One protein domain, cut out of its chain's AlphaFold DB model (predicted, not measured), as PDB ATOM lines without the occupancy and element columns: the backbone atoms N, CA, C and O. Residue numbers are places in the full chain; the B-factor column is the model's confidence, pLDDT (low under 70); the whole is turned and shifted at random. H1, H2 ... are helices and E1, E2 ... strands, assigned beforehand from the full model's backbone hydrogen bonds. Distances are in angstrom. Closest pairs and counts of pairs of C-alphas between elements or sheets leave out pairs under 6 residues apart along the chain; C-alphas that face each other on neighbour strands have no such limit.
ATOM      1  N   ALA A 201      -5.684 -67.770 100.769       80.88
ATOM      2  CA  ALA A 201      -4.402 -67.074 100.892       80.88
ATOM      3  C   ALA A 201      -4.181 -66.051  99.765       80.88
ATOM      4  O   ALA A 201      -3.513 -65.038  99.966       80.88
ATOM      5  N   THR A 202      -4.811 -66.259  98.602       86.69
ATOM      6  CA  THR A 202      -4.765 -65.326  97.460       86.69
ATOM      7  C   THR A 202      -5.419 -63.968  97.735       86.69
ATOM      8  O   THR A 202      -5.203 -63.022  96.980       86.69
ATOM      9  N   LEU A 203      -6.208 -63.852  98.807       89.56
ATOM     10  CA  LEU A 203      -6.904 -62.623  99.192       89.56
ATOM     11  C   LEU A 203      -6.056 -61.722 100.100       89.56
ATOM     12  O   LEU A 203      -6.396 -60.554 100.295       89.56
ATOM     13  N   VAL A 204      -4.961 -62.245 100.661       88.81
ATOM     14  CA  VAL A 204      -4.047 -61.472 101.510       88.81
ATOM     15  C   VAL A 204      -3.328 -60.413 100.672       88.81
ATOM     16  O   VAL A 204      -2.842 -60.674  99.574       88.81
ATOM     17  N   GLY A 205      -3.271 -59.191 101.195       88.25
ATOM     18  CA  GLY A 205      -2.696 -58.014 100.550       88.25
ATOM     19  C   GLY A 205      -3.682 -57.209  99.700       88.25
ATOM     20  O   GLY A 205      -3.370 -56.063  99.362       88.25
ATOM     21  N   LEU A 206      -4.863 -57.749  99.380       95.12
ATOM     22  CA  LEU A 206      -5.920 -57.016  98.681       95.12
ATOM     23  C   LEU A 206      -6.601 -55.998  99.598       95.12
ATOM     24  O   LEU A 206      -6.533 -56.087 100.823       95.12
ATOM     25  N   ASP A 207      -7.290 -55.040  98.987       96.81
ATOM     26  CA  ASP A 207      -8.259 -54.212  99.700       96.81
ATOM     27  C   ASP A 207      -9.391 -55.091 100.268       96.81
ATOM     28  O   ASP A 207      -9.849 -56.030  99.608       96.81
ATOM     29  N   ALA A 208      -9.836 -54.810 101.493       91.19
ATOM     30  CA  ALA A 208     -10.830 -55.622 102.188       91.19
ATOM     31  C   ALA A 208     -12.173 -55.714 101.444       91.19
ATOM     32  O   ALA A 208     -12.817 -56.769 101.490       91.19
ATOM     33  N   ALA A 209     -12.600 -54.663 100.735       93.19
ATOM     34  CA  ALA A 209     -13.835 -54.693  99.953       93.19
ATOM     35  C   ALA A 209     -13.684 -55.573  98.704       93.19
ATOM     36  O   ALA A 209     -14.572 -56.372  98.397       93.19
ATOM     37  N   GLU A 210     -12.535 -55.483  98.029       94.31
ATOM     38  CA  GLU A 210     -12.205 -56.324  96.873       94.31
ATOM     39  C   GLU A 210     -12.120 -57.803  97.259       94.31
ATOM     40  O   GLU A 210     -12.771 -58.654  96.648       94.31
ATOM     41  N   ALA A 211     -11.373 -58.107  98.323       93.06
ATOM     42  CA  ALA A 211     -11.250 -59.457  98.849       93.06
ATOM     43  C   ALA A 211     -12.614 -60.035  99.251       93.06
ATOM     44  O   ALA A 211     -12.904 -61.200  98.973       93.06
ATOM     45  N   SER A 212     -13.479 -59.213  99.857       92.50
ATOM     46  CA  SER A 212     -14.820 -59.644 100.256       92.50
ATOM     47  C   SER A 212     -15.713 -59.968  99.065       92.50
ATOM     48  O   SER A 212     -16.453 -60.954  99.103       92.50
ATOM     49  N   ARG A 213     -15.627 -59.179  97.989       94.06
ATOM     50  CA  ARG A 213     -16.365 -59.452  96.753       94.06
ATOM     51  C   ARG A 213     -15.919 -60.777  96.134       94.06
ATOM     52  O   ARG A 213     -16.755 -61.649  95.921       94.06
ATOM     53  N   LEU A 214     -14.610 -60.954  95.939       91.50
ATOM     54  CA  LEU A 214     -14.034 -62.166  95.342       91.50
ATOM     55  C   LEU A 214     -14.354 -63.429  96.151       91.50
ATOM     56  O   LEU A 214     -14.632 -64.478  95.574       91.50
ATOM     57  N   ALA A 215     -14.326 -63.340  97.480       88.50
ATOM     58  CA  ALA A 215     -14.669 -64.464  98.339       88.50
ATOM     59  C   ALA A 215     -16.171 -64.792  98.295       88.50
ATOM     60  O   ALA A 215     -16.533 -65.964  98.225       88.50
ATOM     61  N   THR A 216     -17.043 -63.781  98.257       89.56
ATOM     62  CA  THR A 216     -18.494 -63.995  98.110       89.56
ATOM     63  C   THR A 216     -18.829 -64.642  96.764       89.56
ATOM     64  O   THR A 216     -19.629 -65.572  96.712       89.56
ATOM     65  N   GLU A 217     -18.178 -64.207  95.678       89.12
ATOM     66  CA  GLU A 217     -18.302 -64.820  94.344       89.12
ATOM     67  C   GLU A 217     -17.852 -66.290  94.332       89.12
ATOM     68  O   GLU A 217     -18.451 -67.108  93.636       89.12
ATOM     69  N   ALA A 218     -16.847 -66.637  95.143       84.19
ATOM     70  CA  ALA A 218     -16.376 -68.009  95.340       84.19
ATOM     71  C   ALA A 218     -17.278 -68.849  96.274       84.19
ATOM     72  O   ALA A 218     -16.973 -70.007  96.562       84.19
ATOM     73  N   GLY A 219     -18.392 -68.284  96.752       82.38
ATOM     74  CA  GLY A 219     -19.383 -68.974  97.580       82.38
ATOM     75  C   GLY A 219     -19.143 -68.887  99.087       82.38
ATOM     76  O   GLY A 219     -19.810 -69.594  99.840       82.38
ATOM     77  N   TRP A 220     -18.222 -68.036  99.548       84.38
ATOM     78  CA  TRP A 220     -18.006 -67.810 100.976       84.38
ATOM     79  C   TRP A 220     -19.047 -66.869 101.584       84.38
ATOM     80  O   TRP A 220     -19.371 -65.823 101.023       84.38
ATOM     81  N   GLN A 221     -19.465 -67.156 102.814       84.50
ATOM     82  CA  GLN A 221     -20.043 -66.145 103.697       84.50
ATOM     83  C   GLN A 221     -18.911 -65.303 104.290       84.50
ATOM     84  O   GLN A 221     -18.201 -65.747 105.192       84.50
ATOM     85  N   VAL A 222     -18.710 -64.087 103.788       86.69
ATOM     86  CA  VAL A 222     -17.557 -63.270 104.188       86.69
ATOM     87  C   VAL A 222     -17.849 -62.412 105.416       86.69
ATOM     88  O   VAL A 222     -18.904 -61.789 105.523       86.69
ATOM     89  N   ARG A 223     -16.864 -62.312 106.316       83.25
ATOM     90  CA  ARG A 223     -16.816 -61.310 107.387       83.25
ATOM     91  C   ARG A 223     -15.467 -60.589 107.383       83.25
ATOM     92  O   ARG A 223     -14.459 -61.155 107.804       83.25
ATOM     93  N   ALA A 224     -15.459 -59.329 106.961       85.38
ATOM     94  CA  ALA A 224     -14.300 -58.447 107.084       85.38
ATOM     95  C   ALA A 224     -14.318 -57.700 108.428       85.38
ATOM     96  O   ALA A 224     -15.379 -57.257 108.870       85.38
ATOM     97  N   HIS A 225     -13.170 -57.594 109.095       77.94
ATOM     98  CA  HIS A 225     -13.036 -56.917 110.387       77.94
ATOM     99  C   HIS A 225     -11.623 -56.353 110.597       77.94
ATOM    100  O   HIS A 225     -10.648 -56.857 110.036       77.94
ATOM    101  N   ALA A 226     -11.516 -55.321 111.436       71.62
ATOM    102  CA  ALA A 226     -10.233 -54.794 111.891       71.62
ATOM    103  C   ALA A 226      -9.555 -55.770 112.869       71.62
ATOM    104  O   ALA A 226     -10.238 -56.504 113.584       71.62
ATOM    105  N   LEU A 227      -8.218 -55.766 112.915       62.84
ATOM    106  CA  LEU A 227      -7.412 -56.665 113.762       62.84
ATOM    107  C   LEU A 227      -7.745 -56.616 115.264       62.84
ATOM    108  O   LEU A 227      -7.528 -57.601 115.963       62.84
ATOM    109  N   ASP A 228      -8.233 -55.483 115.759       53.03
ATOM    110  CA  ASP A 228      -8.566 -55.232 117.164       53.03
ATOM    111  C   ASP A 228     -10.056 -55.446 117.485       53.03
ATOM    112  O   ASP A 228     -10.487 -55.258 118.625       53.03
ATOM    113  N   ALA A 229     -10.858 -55.854 116.498       42.78
ATOM    114  CA  ALA A 229     -12.271 -56.116 116.703       42.78
ATOM    115  C   ALA A 229     -12.463 -57.342 117.609       42.78
ATOM    116  O   ALA A 229     -12.034 -58.447 117.289       42.78
ATOM    117  N   MET A 230     -13.174 -57.164 118.722       35.19
ATOM    118  CA  MET A 230     -13.589 -58.273 119.578       35.19
ATOM    119  C   MET A 230     -14.698 -59.074 118.878       35.19
ATOM    120  O   MET A 230     -15.797 -58.562 118.652       35.19
ATOM    121  N   LEU A 231     -14.420 -60.330 118.518       44.31
ATOM    122  CA  LEU A 231     -15.342 -61.166 117.747       44.31
ATOM    123  C   LEU A 231     -16.045 -62.213 118.627       44.31
ATOM    124  O   LEU A 231     -15.501 -63.267 118.932       44.31
ATOM    125  N   THR A 232     -17.309 -62.011 118.980       39.34
ATOM    126  CA  THR A 232     -18.182 -63.154 119.297       39.34
ATOM    127  C   THR A 232     -18.500 -63.865 117.979       39.34
ATOM    128  O   THR A 232     -18.958 -63.241 117.012       39.34
ATOM    129  N   MET A 233     -18.153 -65.145 117.870       43.28
ATOM    130  CA  MET A 233     -18.296 -65.914 116.632       43.28
ATOM    131  C   MET A 233     -18.953 -67.245 116.925       43.28
ATOM    132  O   MET A 233     -18.609 -67.836 117.929       43.28
ATOM    133  N   ASP A 234     -19.819 -67.673 116.004       42.50
ATOM    134  CA  ASP A 234     -20.239 -69.058 115.783       42.50
ATOM    135  C   ASP A 234     -19.447 -69.605 114.581       42.50
ATOM    136  O   ASP A 234     -19.308 -68.908 113.561       42.50
ATOM    137  N   PHE A 235     -18.928 -70.828 114.680       46.03
ATOM    138  CA  PHE A 235     -18.211 -71.536 113.620       46.03
ATOM    139  C   PHE A 235     -19.170 -71.790 112.467       46.03
ATOM    140  O   PHE A 235     -20.323 -72.180 112.658       46.03
ATOM    141  N   ARG A 236     -18.687 -71.553 111.249       57.91
ATOM    142  CA  ARG A 236     -19.405 -71.892 110.028       57.91
ATOM    143  C   ARG A 236     -18.394 -72.382 108.998       57.91
ATOM    144  O   ARG A 236     -17.533 -71.590 108.618       57.91
ATOM    145  N   PRO A 237     -18.508 -73.632 108.522       53.78
ATOM    146  CA  PRO A 237     -17.539 -74.210 107.592       53.78
ATOM    147  C   PRO A 237     -17.523 -73.511 106.221       53.78
ATOM    148  O   PRO A 237     -16.591 -73.708 105.447       53.78
ATOM    149  N   ASP A 238     -18.540 -72.696 105.921       68.81
ATOM    150  CA  ASP A 238     -18.681 -71.866 104.724       68.81
ATOM    151  C   ASP A 238     -18.396 -70.373 104.982       68.81
ATOM    152  O   ASP A 238     -18.707 -69.532 104.135       68.81
ATOM    153  N   ARG A 239     -17.815 -70.005 106.133       79.44
ATOM    154  CA  ARG A 239     -17.463 -68.614 106.456       79.44
ATOM    155  C   ARG A 239     -15.994 -68.328 106.186       79.44
ATOM    156  O   ARG A 239     -15.130 -69.070 106.629       79.44
ATOM    157  N   LEU A 240     -15.709 -67.193 105.552       83.00
ATOM    158  CA  LEU A 240     -14.352 -66.669 105.420       83.00
ATOM    159  C   LEU A 240     -14.196 -65.374 106.218       83.00
ATOM    160  O   LEU A 240     -14.910 -64.396 105.995       83.00
ATOM    161  N   ASN A 241     -13.237 -65.363 107.138       80.94
ATOM    162  CA  ASN A 241     -12.894 -64.218 107.966       80.94
ATOM    163  C   ASN A 241     -11.690 -63.490 107.364       80.94
ATOM    164  O   ASN A 241     -10.604 -64.063 107.243       80.94
ATOM    165  N   LEU A 242     -11.886 -62.225 107.003       86.62
ATOM    166  CA  LEU A 242     -10.846 -61.346 106.476       86.62
ATOM    167  C   LEU A 242     -10.474 -60.324 107.552       86.62
ATOM    168  O   LEU A 242     -11.281 -59.455 107.879       86.62
ATOM    169  N   ALA A 243      -9.269 -60.430 108.107       81.56
ATOM    170  CA  ALA A 243      -8.735 -59.408 108.999       81.56
ATOM    171  C   ALA A 243      -7.953 -58.386 108.173       81.56
ATOM    172  O   ALA A 243      -7.107 -58.776 107.360       81.56
ATOM    173  N   HIS A 244      -8.220 -57.099 108.380       85.38
ATOM    174  CA  HIS A 244      -7.532 -56.016 107.685       85.38
ATOM    175  C   HIS A 244      -6.818 -55.061 108.644       85.38
ATOM    176  O   HIS A 244      -7.222 -54.869 109.794       85.38
ATOM    177  N   ASP A 245      -5.740 -54.459 108.153       84.88
ATOM    178  CA  ASP A 245      -5.011 -53.408 108.856       84.88
ATOM    179  C   ASP A 245      -5.781 -52.062 108.819       84.88
ATOM    180  O   ASP A 245      -6.820 -51.948 108.150       84.88
ATOM    181  N   PRO A 246      -5.303 -51.014 109.522       86.00
ATOM    182  CA  PRO A 246      -5.930 -49.690 109.490       86.00
ATOM    183  C   PRO A 246      -5.942 -49.023 108.106       86.00
ATOM    184  O   PRO A 246      -6.693 -48.073 107.900       86.00
ATOM    185  N   SER A 247      -5.121 -49.496 107.162       91.44
ATOM    186  CA  SER A 247      -5.124 -49.027 105.770       91.44
ATOM    187  C   SER A 247      -6.190 -49.716 104.910       91.44
ATOM    188  O   SER A 247      -6.367 -49.346 103.752       91.44
ATOM    189  N   GLY A 248      -6.912 -50.694 105.471       89.31
ATOM    190  CA  GLY A 248      -7.945 -51.464 104.780       89.31
ATOM    191  C   GLY A 248      -7.403 -52.655 103.990       89.31
ATOM    192  O   GLY A 248      -8.169 -53.299 103.271       89.31
ATOM    193  N   ARG A 249      -6.111 -52.989 104.115       94.44
ATOM    194  CA  ARG A 249      -5.527 -54.154 103.440       94.44
ATOM    195  C   ARG A 249      -5.707 -55.415 104.259       94.44
ATOM    196  O   ARG A 249      -5.428 -55.430 105.456       94.44
ATOM    197  N   VAL A 250      -6.129 -56.492 103.603       90.88
ATOM    198  CA  VAL A 250      -6.249 -57.815 104.219       90.88
ATOM    199  C   VAL A 250      -4.865 -58.315 104.609       90.88
ATOM    200  O   VAL A 250      -3.982 -58.450 103.768       90.88
ATOM    201  N   VAL A 251      -4.688 -58.642 105.882       82.69
ATOM    202  CA  VAL A 251      -3.456 -59.238 106.417       82.69
ATOM    203  C   VAL A 251      -3.634 -60.712 106.764       82.69
ATOM    204  O   VAL A 251      -2.658 -61.430 106.958       82.69
ATOM    205  N   SER A 252      -4.880 -61.184 106.829       79.81
ATOM    206  CA  SER A 252      -5.201 -62.581 107.103       79.81
ATOM    207  C   SER A 252      -6.554 -62.941 106.496       79.81
ATOM    208  O   SER A 252      -7.536 -62.234 106.707       79.81
ATOM    209  N   ALA A 253      -6.611 -64.072 105.798       82.88
ATOM    210  CA  ALA A 253      -7.836 -64.685 105.296       82.88
ATOM    211  C   ALA A 253      -7.936 -66.101 105.872       82.88
ATOM    212  O   ALA A 253      -7.098 -66.950 105.573       82.88
ATOM    213  N   ARG A 254      -8.917 -66.344 106.745       74.12
ATOM    214  CA  ARG A 254      -9.060 -67.616 107.471       74.12
ATOM    215  C   ARG A 254     -10.465 -68.151 107.337       74.12
ATOM    216  O   ARG A 254     -11.431 -67.422 107.559       74.12
ATOM    217  N   VAL A 255     -10.575 -69.428 107.012       72.12
ATOM    218  CA  VAL A 255     -11.865 -70.109 107.035       72.12
ATOM    219  C   VAL A 255     -12.305 -70.271 108.488       72.12
ATOM    220  O   VAL A 255     -11.471 -70.546 109.352       72.12
ATOM    221  N   GLY A 256     -13.585 -69.994 108.743       56.69
ATOM    222  CA  GLY A 256     -14.250 -70.213 110.024       56.69
ATOM    223  C   GLY A 256     -14.090 -71.655 110.436       56.69
ATOM    224  O   GLY A 256     -14.339 -72.529 109.583       56.69
TER     225      GLY A 256
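AT A GLANCE: This is residues 201 to 256 of the 256 residues of the protein "Tellurium resistance protein TerZ" of Nocardioides lianchengensis (UniProt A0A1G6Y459). A small sheet of three strands, E1, E2 and E3, has the one named helix, H1, over one of its faces, running along the strands. On the side of the sheet away from H1, residues 227 to 238 swing out in a wide loop that joins E1 to E2, while E2 and E3 form a hairpin. The printed part has 56 residues, with one named helix and three named strands in the order H1 E1 E2 E3 along the chain; the sheet's order is E1 E2 E3, mixed, and the class is mixed, helices and strands. The whole is compact, with a radius of gyration of the C-alphas of 10.3 A, and its C-alphas span 27 by 26 by 15 A.

HOW THE PARTS SIT: H1, residues 208 to 217, is on the sheet made by E1, residues 221 to 226, E2, residues 239 to 244, and E3, residues 250 to 255. This gives two layers, a helix on one face of a sheet. The height of H1 over the sheet is 8.6 A. H1 lies over E2 and runs along the strands, at 11 degrees to E2 on the local plane. The closest C-alphas of H1 and E1 are those of Ser 212 and Val 222, 6.0 A apart; those of H1 and E2 are Ala 208 and His 244, 6.4 A apart; those of H1 and E3 are Ala 208 and Val 250, 5.5 A apart. In H1, every O i to N i+4 pair is within hydrogen-bond range. E1, an edge strand, is parallel to its neighbour E2, with 22 degrees between their directions; N 223 and O 240 are 2.9 A apart, within hydrogen-bond range. E2, the inner strand, is antiparallel to the other edge strand E3, at 163 degrees; N 241 and O 254 are within hydrogen-bond range at 2.8 A.

IN THESE COORDINATES: Residues 201 to 207 come before H1, which begins at C-alpha 208 at (-10.830, -55.622, 102.188) and is 14.2 A long from first to last C-alpha. E1 begins at C-alpha 221 at (-20.043, -66.145, 103.697) and is 17.1 A long. E2 is 16.1 A long. E3 is 13.8 A long and ends at C-alpha 255 at (-11.865, -70.109, 107.035).

THE WHOLE: The two C-alphas farthest apart are those of Pro 237 and Ser 247, at 28.1 A. The printed part has no cut and ends at residue 256, the chain's last. The links from H1 to E1 and from E2 to E3 are tight; the link from E1 to E2 is long, with 12 residues. The mean pLDDT of the printed part is 77.8, and residues 227 to 238 and residue 256 are under 70.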